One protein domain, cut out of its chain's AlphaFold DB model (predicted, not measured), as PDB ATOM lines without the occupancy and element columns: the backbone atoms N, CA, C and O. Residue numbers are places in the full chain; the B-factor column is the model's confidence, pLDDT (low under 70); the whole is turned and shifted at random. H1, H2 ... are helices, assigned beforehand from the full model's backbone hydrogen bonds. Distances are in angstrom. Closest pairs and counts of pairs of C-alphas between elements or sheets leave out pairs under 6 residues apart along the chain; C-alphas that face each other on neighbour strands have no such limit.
ATOM      1  N   ASP A 122     140.997 126.048 104.335       89.25
ATOM      2  CA  ASP A 122     139.667 125.983 103.727       89.25
ATOM      3  C   ASP A 122     139.427 124.668 102.973       89.25
ATOM      4  O   ASP A 122     138.303 124.149 102.939       89.25
ATOM      5  N   GLY A 123     140.474 124.099 102.369       90.06
ATOM      6  CA  GLY A 123     140.455 122.734 101.844       90.06
ATOM      7  C   GLY A 123     140.167 121.710 102.943       90.06
ATOM      8  O   GLY A 123     139.238 120.911 102.813       90.06
ATOM      9  N   PHE A 124     140.900 121.785 104.056       90.50
ATOM     10  CA  PHE A 124     140.716 120.892 105.200       90.50
ATOM     11  C   PHE A 124     139.334 121.039 105.845       90.50
ATOM     12  O   PHE A 124     138.646 120.049 106.084       90.50
ATOM     13  N   ARG A 125     138.862 122.273 106.026       90.38
ATOM     14  CA  ARG A 125     137.520 122.589 106.523       90.38
ATOM     15  C   ARG A 125     136.422 121.955 105.678       90.38
ATOM     16  O   ARG A 125     135.461 121.409 106.223       90.38
ATOM     17  N   ARG A 126     136.522 122.065 104.350       91.00
ATOM     18  CA  ARG A 126     135.551 121.455 103.430       91.00
ATOM     19  C   ARG A 126     135.566 119.939 103.548       91.00
ATOM     20  O   ARG A 126     134.492 119.357 103.667       91.00
ATOM     21  N   TRP A 127     136.756 119.348 103.599       91.69
ATOM     22  CA  TRP A 127     136.925 117.910 103.774       91.69
ATOM     23  C   TRP A 127     136.285 117.417 105.084       91.69
ATOM     24  O   TRP A 127     135.472 116.499 105.056       91.69
ATOM     25  N   VAL A 128     136.534 118.078 106.225       89.56
ATOM     26  CA  VAL A 128     135.920 117.697 107.517       89.56
ATOM     27  C   VAL A 128     134.394 117.810 107.469       89.56
ATOM     28  O   VAL A 128     133.695 116.874 107.853       89.56
ATOM     29  N   ARG A 129     133.859 118.919 106.944       89.56
ATOM     30  CA  ARG A 129     132.403 119.128 106.835       89.56
ATOM     31  C   ARG A 129     131.721 118.108 105.932       89.56
ATOM     32  O   ARG A 129     130.569 117.761 106.168       89.56
ATOM     33  N   GLU A 130     132.392 117.662 104.877       91.19
ATOM     34  CA  GLU A 130     131.881 116.606 104.007       91.19
ATOM     35  C   GLU A 130     131.757 115.282 104.766       91.19
ATOM     36  O   GLU A 130     130.714 114.641 104.697       91.19
ATOM     37  N   ARG A 131     132.753 114.928 105.587       90.31
ATOM     38  CA  ARG A 131     132.714 113.723 106.431       90.31
ATOM     39  C   ARG A 131     131.655 113.808 107.533       90.31
ATOM     40  O   ARG A 131     131.005 112.809 107.830       90.31
ATOM     41  N   GLU A 132     131.433 114.987 108.116       86.69
ATOM     42  CA  GLU A 132     130.326 115.207 109.058       86.69
ATOM     43  C   GLU A 132     128.959 115.036 108.385       86.69
ATOM     44  O   GLU A 132     128.078 114.396 108.953       86.69
ATOM     45  N   ARG A 133     128.787 115.539 107.156       87.38
ATOM     46  CA  ARG A 133     127.552 115.318 106.386       87.38
ATOM     47  C   ARG A 133     127.360 113.856 106.034       87.38
ATOM     48  O   ARG A 133     126.269 113.348 106.231       87.38
ATOM     49  N   GLU A 134     128.407 113.168 105.577       86.75
ATOM     50  CA  GLU A 134     128.332 111.728 105.322       86.75
ATOM     51  C   GLU A 134     127.919 110.969 106.586       86.75
ATOM     52  O   GLU A 134     127.094 110.067 106.496       86.75
ATOM     53  N   ARG A 135     128.427 111.354 107.769       82.44
ATOM     54  CA  ARG A 135     127.974 110.796 109.052       82.44
ATOM     55  C   ARG A 135     126.486 111.052 109.287       82.44
ATOM     56  O   ARG A 135     125.779 110.130 109.681       82.44
ATOM     57  N   ASP A 136     126.024 112.280 109.083       79.25
ATOM     58  CA  ASP A 136     124.632 112.670 109.335       79.25
ATOM     59  C   ASP A 136     123.655 112.048 108.311       79.25
ATOM     60  O   ASP A 136     122.506 111.754 108.646       79.25
ATOM     61  N   ASP A 137     124.128 111.779 107.091       79.12
ATOM     62  CA  ASP A 137     123.403 111.109 106.004       79.12
ATOM     63  C   ASP A 137     123.373 109.580 106.150       79.12
ATOM     64  O   ASP A 137     122.618 108.893 105.442       79.12
ATOM     65  N   ILE A 138     124.179 109.004 107.054       74.81
ATOM     66  CA  ILE A 138     124.007 107.604 107.447       74.81
ATOM     67  C   ILE A 138     122.655 107.541 108.153       74.81
ATOM     68  O   ILE A 138     122.514 108.097 109.243       74.81
ATOM     69  N   PRO A 139     121.640 106.907 107.526       61.53
ATOM     70  CA  PRO A 139     120.267 106.990 107.985       61.53
ATOM     71  C   PRO A 139     120.224 106.609 109.454       61.53
ATOM     72  O   PRO A 139     120.630 105.504 109.823       61.53
ATOM     73  N   CYS A 140     119.773 107.561 110.272       54.41
ATOM     74  CA  CYS A 140     119.685 107.406 111.707       54.41
ATOM     75  C   CYS A 140     119.028 106.065 112.022       54.41
ATOM     76  O   CYS A 140     117.964 105.731 111.495       54.41
ATOM     77  N   LEU A 141     119.753 105.285 112.826       48.00
ATOM     78  CA  LEU A 141     119.441 103.957 113.329       48.00
ATOM     79  C   LEU A 141     117.964 103.843 113.733       48.00
ATOM     80  O   LEU A 141     117.598 103.959 114.896       48.00
ATOM     81  N   ARG A 142     117.097 103.544 112.768       44.41
ATOM     82  CA  ARG A 142     115.991 102.623 112.983       44.41
ATOM     83  C   ARG A 142     116.569 101.266 112.625       44.41
ATOM     84  O   ARG A 142     116.635 100.952 111.432       44.41
ATOM     85  N   PRO A 143     117.073 100.505 113.609       46.53
ATOM     86  CA  PRO A 143     117.694  99.221 113.359       46.53
ATOM     87  C   PRO A 143     116.591  98.238 112.966       46.53
ATOM     88  O   PRO A 143     116.109  97.446 113.766       46.53
ATOM     89  N   SER A 144     116.154  98.284 111.709       50.44
ATOM     90  CA  SER A 144     115.614  97.077 111.104       50.44
ATOM     91  C   SER A 144     116.816  96.180 110.849       50.44
ATOM     92  O   SER A 144     117.773  96.631 110.212       50.44
ATOM     93  N   VAL A 145     116.762  94.933 111.306       54.44
ATOM     94  CA  VAL A 145     117.794  93.910 111.058       54.44
ATOM     95  C   VAL A 145     118.200  93.879 109.574       54.44
ATOM     96  O   VAL A 145     119.379  93.794 109.253       54.44
ATOM     97  N   ALA A 146     117.246  94.118 108.666       60.66
ATOM     98  CA  ALA A 146     117.464  94.208 107.220       60.66
ATOM     99  C   ALA A 146     118.367  95.371 106.744       60.66
ATOM    100  O   ALA A 146     118.925  95.307 105.653       60.66
ATOM    101  N   ARG A 147     118.508  96.450 107.524       65.75
ATOM    102  CA  ARG A 147     119.294  97.657 107.180       65.75
ATOM    103  C   ARG A 147     120.602  97.771 107.964       65.75
ATOM    104  O   ARG A 147     121.413  98.647 107.659       65.75
ATOM    105  N   LEU A 148     120.823  96.899 108.949       71.00
ATOM    106  CA  LEU A 148     122.047  96.877 109.750       71.00
ATOM    107  C   LEU A 148     123.307  96.619 108.896       71.00
ATOM    108  O   LEU A 148     124.259  97.386 109.055       71.00
ATOM    109  N   PRO A 149     123.316  95.671 107.932       75.69
ATOM    110  CA  PRO A 149     124.476  95.465 107.058       75.69
ATOM    111  C   PRO A 149     124.810  96.709 106.226       75.69
ATOM    112  O   PRO A 149     125.949  97.158 106.214       75.69
ATOM    113  N   LEU A 150     123.792  97.345 105.633       81.06
ATOM    114  CA  LEU A 150     123.959  98.574 104.850       81.06
ATOM    115  C   LEU A 150     124.534  99.726 105.692       81.06
ATOM    116  O   LEU A 150     125.334 100.522 105.208       81.06
ATOM    117  N   THR A 151     124.118  99.824 106.956       80.38
ATOM    118  CA  THR A 151     124.602 100.853 107.888       80.38
ATOM    119  C   THR A 151     126.064 100.611 108.261       80.38
ATOM    120  O   THR A 151     126.866 101.543 108.243       80.38
ATOM    121  N   LEU A 152     126.428  99.356 108.542       83.56
ATOM    122  CA  LEU A 152     127.809  98.955 108.807       83.56
ATOM    123  C   LEU A 152     128.717  99.200 107.603       83.56
ATOM    124  O   LEU A 152     129.821  99.708 107.776       83.56
ATOM    125  N   ASP A 153     128.255  98.905 106.391       87.44
ATOM    126  CA  ASP A 153     129.043  99.129 105.178       87.44
ATOM    127  C   ASP A 153     129.311 100.617 104.936       87.44
ATOM    128  O   ASP A 153     130.452 100.991 104.659       87.44
ATOM    129  N   LYS A 154     128.307 101.481 105.145       87.19
ATOM    130  CA  LYS A 154     128.491 102.939 105.085       87.19
ATOM    131  C   LYS A 154     129.449 103.458 106.160       87.19
ATOM    132  O   LYS A 154     130.295 104.294 105.863       87.19
ATOM    133  N   LEU A 155     129.358 102.952 107.392       87.25
ATOM    134  CA  LEU A 155     130.288 103.328 108.464       87.25
ATOM    135  C   LEU A 155     131.719 102.855 108.178       87.25
ATOM    136  O   LEU A 155     132.662 103.599 108.424       87.25
ATOM    137  N   ARG A 156     131.896 101.654 107.614       89.62
ATOM    138  CA  ARG A 156     133.207 101.142 107.176       89.62
ATOM    139  C   ARG A 156     133.768 101.953 106.017       89.62
ATOM    140  O   ARG A 156     134.979 102.126 105.920       89.62
ATOM    141  N   GLU A 157     132.915 102.412 105.106       90.50
ATOM    142  CA  GLU A 157     133.319 103.321 104.038       90.50
ATOM    143  C   GLU A 157     133.781 104.665 104.610       90.50
ATOM    144  O   GLU A 157     134.885 105.097 104.290       90.50
ATOM    145  N   LEU A 158     133.005 105.270 105.515       89.06
ATOM    146  CA  LEU A 158     133.388 106.507 106.196       89.06
ATOM    147  C   LEU A 158     134.701 106.337 106.978       89.06
ATOM    148  O   LEU A 158     135.594 107.168 106.854       89.06
ATOM    149  N   GLN A 159     134.866 105.233 107.711       90.06
ATOM    150  CA  GLN A 159     136.108 104.914 108.421       90.06
ATOM    151  C   GLN A 159     137.296 104.783 107.462       90.06
ATOM    152  O   GLN A 159     138.365 105.327 107.724       90.06
ATOM    153  N   ARG A 160     137.119 104.096 106.325       89.06
ATOM    154  CA  ARG A 160     138.161 104.005 105.294       89.06
ATOM    155  C   ARG A 160     138.516 105.374 104.740       89.06
ATOM    156  O   ARG A 160     139.694 105.650 104.594       89.06
ATOM    157  N   LYS A 161     137.545 106.245 104.468       87.94
ATOM    158  CA  LYS A 161     137.842 107.604 103.993       87.94
ATOM    159  C   LYS A 161     138.563 108.435 105.058       87.94
ATOM    160  O   LYS A 161     139.471 109.172 104.716       87.94
ATOM    161  N   LEU A 162     138.231 108.269 106.338       86.12
ATOM    162  CA  LEU A 162     138.931 108.940 107.443       86.12
ATOM    163  C   LEU A 162     140.374 108.438 107.651       86.12
ATOM    164  O   LEU A 162     141.205 109.211 108.123       86.12
ATOM    165  N   ASN A 163     140.664 107.179 107.298       82.00
ATOM    166  CA  ASN A 163     141.967 106.538 107.521       82.00
ATOM    167  C   ASN A 163     142.867 106.462 106.271       82.00
ATOM    168  O   ASN A 163     144.086 106.418 106.408       82.00
ATOM    169  N   CYS A 164     142.291 106.365 105.069       68.56
ATOM    170  CA  CYS A 164     143.003 106.074 103.818       68.56
ATOM    171  C   CYS A 164     143.063 107.257 102.852       68.56
ATOM    172  O   CYS A 164     143.999 107.323 102.058       68.56
ATOM    173  N   GLU A 165     142.089 108.171 102.875       71.75
ATOM    174  CA  GLU A 165     142.316 109.464 102.236       71.75
ATOM    175  C   GLU A 165     143.193 110.246 103.198       71.75
ATOM    176  O   GLU A 165     142.739 110.570 104.295       71.75
ATOM    177  N   GLU A 166     144.455 110.483 102.824       62.12
ATOM    178  CA  GLU A 166     145.331 111.338 103.616       62.12
ATOM    179  C   GLU A 166     144.586 112.650 103.859       62.12
ATOM    180  O   GLU A 166     144.322 113.400 102.908       62.12
ATOM    181  N   PRO A 167     144.185 112.924 105.109       65.88
ATOM    182  CA  PRO A 167     143.528 114.172 105.396       65.88
ATOM    183  C   PRO A 167     144.546 115.258 105.032       65.88
ATOM    184  O   PRO A 167     145.744 115.095 105.299       65.88
ATOM    185  N   PRO A 168     144.125 116.395 104.455       75.94
ATOM    186  CA  PRO A 168     145.052 117.450 104.049       75.94
ATOM    187  C   PRO A 168     145.765 118.118 105.245       75.94
ATOM    188  O   PRO A 168     146.416 119.141 105.070       75.94
ATOM    189  N   VAL A 169     145.685 117.531 106.444       77.81
ATOM    190  CA  VAL A 169     146.405 117.848 107.680       77.81
ATOM    191  C   VAL A 169     147.906 117.965 107.442       77.81
ATOM    192  O   VAL A 169     148.490 118.937 107.901       77.81
ATOM    193  N   GLY A 170     148.526 117.039 106.699       80.00
ATOM    194  CA  GLY A 170     149.967 117.098 106.417       80.00
ATOM    195  C   GLY A 170     150.347 118.335 105.597       80.00
ATOM    196  O   GLY A 170     151.196 119.125 106.002       80.00
ATOM    197  N   ILE A 171     149.638 118.554 104.485       83.19
ATOM    198  CA  ILE A 171     149.849 119.702 103.587       83.19
ATOM    199  C   ILE A 171     149.514 121.025 104.293       83.19
ATOM    200  O   ILE A 171     150.229 122.015 104.146       83.19
ATOM    201  N   CYS A 172     148.426 121.057 105.063       86.50
ATOM    202  CA  CYS A 172     147.997 122.231 105.812       86.50
ATOM    203  C   CYS A 172     148.981 122.554 106.942       86.50
ATOM    204  O   CYS A 172     149.380 123.705 107.078       86.50
ATOM    205  N   GLY A 173     149.431 121.551 107.700       85.44
ATOM    206  CA  GLY A 173     150.421 121.709 108.763       85.44
ATOM    207  C   GLY A 173     151.758 122.227 108.235       85.44
ATOM    208  O   GLY A 173     152.300 123.186 108.776       85.44
ATOM    209  N   GLU A 174     152.251 121.677 107.122       88.38
ATOM    210  CA  GLU A 174     153.492 122.141 106.487       88.38
ATOM    211  C   GLU A 174     153.392 123.602 106.012       88.38
ATOM    212  O   GLU A 174     154.318 124.397 106.180       88.38
ATOM    213  N   LYS A 175     152.253 123.985 105.424       87.62
ATOM    214  CA  LYS A 175     152.008 125.367 104.993       87.62
ATOM    215  C   LYS A 175     151.875 126.330 106.174       87.62
ATOM    216  O   LYS A 175     152.385 127.445 106.096       87.62
ATOM    217  N   LEU A 176     151.244 125.906 107.267       86.31
ATOM    218  CA  LEU A 176     151.123 126.698 108.492       86.31
ATOM    219  C   LEU A 176     152.475 126.895 109.184       86.31
ATOM    220  O   LEU A 176     152.781 128.010 109.605       86.31
ATOM    221  N   GLU A 177     153.319 125.864 109.244       87.38
ATOM    222  CA  GLU A 177     154.682 125.994 109.776       87.38
ATOM    223  C   GLU A 177     155.533 126.944 108.921       87.38
ATOM    224  O   GLU A 177     156.203 127.822 109.463       87.38
ATOM    225  N   ARG A 178     155.405 126.904 107.586       86.81
ATOM    226  CA  ARG A 178     156.048 127.898 106.704       86.81
ATOM    227  C   ARG A 178     155.605 129.338 106.985       86.81
ATOM    228  O   ARG A 178     156.412 130.258 106.856       86.81
ATOM    229  N   VAL A 179     154.342 129.552 107.359       84.56
ATOM    230  CA  VAL A 179     153.854 130.870 107.799       84.56
ATOM    231  C   VAL A 179     154.464 131.234 109.150       84.56
ATOM    232  O   VAL A 179     154.965 132.347 109.304       84.56
ATOM    233  N   ARG A 180     154.498 130.304 110.107       84.44
ATOM    234  CA  ARG A 180     155.063 130.518 111.448       84.44
ATOM    235  C   ARG A 180     156.543 130.889 111.422       84.44
ATOM    236  O   ARG A 180     156.954 131.776 112.158       84.44
ATOM    237  N   GLU A 181     157.336 130.247 110.567       83.38
ATOM    238  CA  GLU A 181     158.767 130.541 110.416       83.38
ATOM    239  C   GLU A 181     159.033 131.954 109.874       83.38
ATOM    240  O   GLU A 181     160.123 132.496 110.066       83.38
ATOM    241  N   ARG A 182     158.056 132.554 109.182       78.88
ATOM    242  CA  ARG A 182     158.225 133.822 108.453       78.88
ATOM    243  C   ARG A 182     157.352 134.974 108.950       78.88
ATOM    244  O   ARG A 182     157.462 136.070 108.408       78.88
ATOM    245  N   THR A 183     156.506 134.753 109.955       71.81
ATOM    246  CA  THR A 183     155.579 135.756 110.521       71.81
ATOM    247  C   THR A 183     155.608 135.741 112.055       71.81
ATOM    248  O   THR A 183     156.322 134.928 112.645       71.81
ATOM    249  N   SER A 184     154.891 136.651 112.741       69.50
ATOM    250  CA  SER A 184     154.774 136.532 114.208       69.50
ATOM    251  C   SER A 184     153.981 135.285 114.594       69.50
ATOM    252  O   SER A 184     153.058 134.876 113.882       69.50
ATOM    253  N   PRO A 185     154.239 134.758 115.801       69.06
ATOM    254  CA  PRO A 185     153.343 133.795 116.423       69.06
ATOM    255  C   PRO A 185     151.903 134.316 116.573       69.06
ATOM    256  O   PRO A 185     150.984 133.517 116.467       69.06
ATOM    257  N   GLU A 186     151.678 135.620 116.768       69.44
ATOM    258  CA  GLU A 186     150.331 136.201 116.927       69.44
ATOM    259  C   GLU A 186     149.531 136.192 115.617       69.44
ATOM    260  O   GLU A 186     148.375 135.776 115.592       69.44
ATOM    261  N   SER A 187     150.168 136.567 114.505       67.94
ATOM    262  CA  SER A 187     149.567 136.547 113.168       67.94
ATOM    263  C   SER A 187     149.227 135.122 112.724       67.94
ATOM    264  O   SER A 187     148.223 134.901 112.046       67.94
ATOM    265  N   ALA A 188     150.048 134.142 113.111       74.88
ATOM    266  CA  ALA A 188     149.801 132.738 112.815       74.88
ATOM    267  C   ALA A 188     148.803 132.085 113.795       74.88
ATOM    268  O   ALA A 188     148.130 131.123 113.424       74.88
ATOM    269  N   ALA A 189     148.660 132.604 115.022       79.44
ATOM    270  CA  ALA A 189     147.884 131.976 116.097       79.44
ATOM    271  C   ALA A 189     146.444 131.646 115.694       79.44
ATOM    272  O   ALA A 189     145.966 130.557 116.001       79.44
ATOM    273  N   ASN A 190     145.772 132.544 114.968       81.50
ATOM    274  CA  ASN A 190     144.396 132.318 114.520       81.50
ATOM    275  C   ASN A 190     144.293 131.129 113.554       81.50
ATOM    276  O   ASN A 190     143.411 130.287 113.710       81.50
ATOM    277  N   LEU A 191     145.227 131.022 112.603       83.62
ATOM    278  CA  LEU A 191     145.257 129.925 111.634       83.62
ATOM    279  C   LEU A 191     145.574 128.587 112.316       83.62
ATOM    280  O   LEU A 191     144.933 127.579 112.028       83.62
ATOM    281  N   PHE A 192     146.514 128.578 113.266       86.75
ATOM    282  CA  PHE A 192     146.836 127.384 114.052       86.75
ATOM    283  C   PHE A 192     145.701 126.974 114.998       86.75
ATOM    284  O   PHE A 192     145.443 125.783 115.158       86.75
ATOM    285  N   ALA A 193     145.004 127.933 115.610       85.50
ATOM    286  CA  ALA A 193     143.849 127.657 116.459       85.50
ATOM    287  C   ALA A 193     142.698 127.044 115.651       85.50
ATOM    288  O   ALA A 193     142.096 126.058 116.081       85.50
ATOM    289  N   GLU A 194     142.418 127.580 114.460       86.44
ATOM    290  CA  GLU A 194     141.401 127.026 113.565       86.44
ATOM    291  C   GLU A 194     141.806 125.640 113.032       86.44
ATOM    292  O   GLU A 194     140.984 124.723 113.012       86.44
ATOM    293  N   PHE A 195     143.080 125.442 112.690       89.06
ATOM    294  CA  PHE A 195     143.607 124.129 112.321       89.06
ATOM    295  C   PHE A 195     143.433 123.096 113.441       89.06
ATOM    296  O   PHE A 195     142.851 122.036 113.212       89.06
ATOM    297  N   ALA A 196     143.854 123.425 114.667       87.69
ATOM    298  CA  ALA A 196     143.723 122.549 115.830       87.69
ATOM    299  C   ALA A 196     142.253 122.217 116.144       87.69
ATOM    300  O   ALA A 196     141.935 121.098 116.559       87.69
ATOM    301  N   PHE A 197     141.341 123.167 115.915       89.00
ATOM    302  CA  PHE A 197     139.907 122.946 116.048       89.00
ATOM    303  C   PHE A 197     139.395 121.884 115.062       89.00
ATOM    304  O   PHE A 197     138.758 120.920 115.491       89.00
ATOM    305  N   TYR A 198     139.703 121.996 113.765       86.94
ATOM    306  CA  TYR A 198     139.264 120.993 112.781       86.94
ATOM    307  C   TYR A 198     139.968 119.649 112.939       86.94
ATOM    308  O   TYR A 198     139.346 118.607 112.738       86.94
ATOM    309  N   GLU A 199     141.229 119.648 113.361       88.38
ATOM    310  CA  GLU A 199     141.954 118.425 113.690       88.38
ATOM    311  C   GLU A 199     141.298 117.699 114.881       88.38
ATOM    312  O   GLU A 199     141.140 116.478 114.876       88.38
ATOM    313  N   SER A 200     140.831 118.447 115.887       88.12
ATOM    314  CA  SER A 200     140.045 117.897 116.997       88.12
ATOM    315  C   SER A 200     138.722 117.285 116.524       88.12
ATOM    316  O   SER A 200     138.406 116.153 116.901       88.12
ATOM    317  N   ILE A 201     137.983 117.976 115.646       86.94
ATOM    318  CA  ILE A 201     136.740 117.447 115.056       86.94
ATOM    319  C   ILE A 201     137.013 116.158 114.286       86.94
ATOM    320  O   ILE A 201     136.307 115.173 114.488       86.94
ATOM    321  N   GLN A 202     138.050 116.127 113.447       87.56
ATOM    322  CA  GLN A 202     138.420 114.930 112.696       87.56
ATOM    323  C   GLN A 202     138.701 113.746 113.630       87.56
ATOM    324  O   GLN A 202     138.159 112.661 113.414       87.56
ATOM    325  N   ARG A 203     139.522 113.936 114.673       86.44
ATOM    326  CA  ARG A 203     139.825 112.863 115.637       86.44
ATOM    327  C   ARG A 203     138.571 112.397 116.372       86.44
ATOM    328  O   ARG A 203     138.379 111.198 116.555       86.44
ATOM    329  N   SER A 204     137.704 113.331 116.764       86.19
ATOM    330  CA  SER A 204     136.425 113.016 117.402       86.19
ATOM    331  C   SER A 204     135.510 112.214 116.475       86.19
ATOM    332  O   SER A 204     134.916 111.228 116.908       86.19
ATOM    333  N   LEU A 205     135.441 112.584 115.194       85.00
ATOM    334  CA  LEU A 205     134.661 111.882 114.183       85.00
ATOM    335  C   LEU A 205     135.187 110.458 113.951       85.00
ATOM    336  O   LEU A 205     134.394 109.518 113.952       85.00
ATOM    337  N   ALA A 206     136.505 110.290 113.820       85.50
ATOM    338  CA  ALA A 206     137.137 108.979 113.671       85.50
ATOM    339  C   ALA A 206     136.858 108.072 114.881       85.50
ATOM    340  O   ALA A 206     136.363 106.957 114.713       85.50
ATOM    341  N   GLY A 207     137.062 108.586 116.100       82.75
ATOM    342  CA  GLY A 207     136.783 107.838 117.327       82.75
ATOM    343  C   GLY A 207     135.303 107.483 117.488       82.75
ATOM    344  O   GLY A 207     134.970 106.372 117.897       82.75
ATOM    345  N   ALA A 208     134.390 108.386 117.117       80.38
ATOM    346  CA  ALA A 208     132.963 108.089 117.127       80.38
ATOM    347  C   ALA A 208     132.635 106.933 116.170       80.38
ATOM    348  O   ALA A 208     131.983 105.973 116.580       80.38
TER     349      ALA A 208
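Overview. This is residues 122 to 208 of the 385 residues of the protein "Hypothetical protein" of Darwinula stevensoni (UniProt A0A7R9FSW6). Two helical hairpins, H1 with H2 and H3 with H4, make a loose rod of 57 by 20 by 18 A, in which H2 and H3 follow each other along the length of the rod and H1 and H4 run beside each other, with residues 198 to 205 of H4 packing on H1. The 87 printed residues have four named helices and no named strand, all helix, with a radius of gyration of the C-alphas of 16.6 A.

Arrangement. Start at H1, residues 122 to 137; its Arg 131 comes closest to Leu 158 of H2, residues 145 to 164, C-alphas 7.3 A apart, at 12 degrees, a hairpin. H3, residues 169 to 182, is apart from H2 and makes a hairpin with H4, residues 185 to 208, closest at C-alphas 180 and 188, 5.9 A. H1, H2 and H4 form an up and down bundle, each running against the one before. O i to N i+4 pairs within hydrogen-bond range are complete in H1, 14 of 16 in H2, 9 of 10 in H3, 18 of 20 in H4.

Along the chain. Find C-alpha 122 at (139.667, 125.983, 103.727); H4, 32.8 A from first to last C-alpha with a kink of 29 degrees near residue 192, ends at C-alpha 208 at (132.963, 108.089, 117.127).

Size, cuts and confidence. The printed part has no cut; residues 139 to 147 are among those under 70.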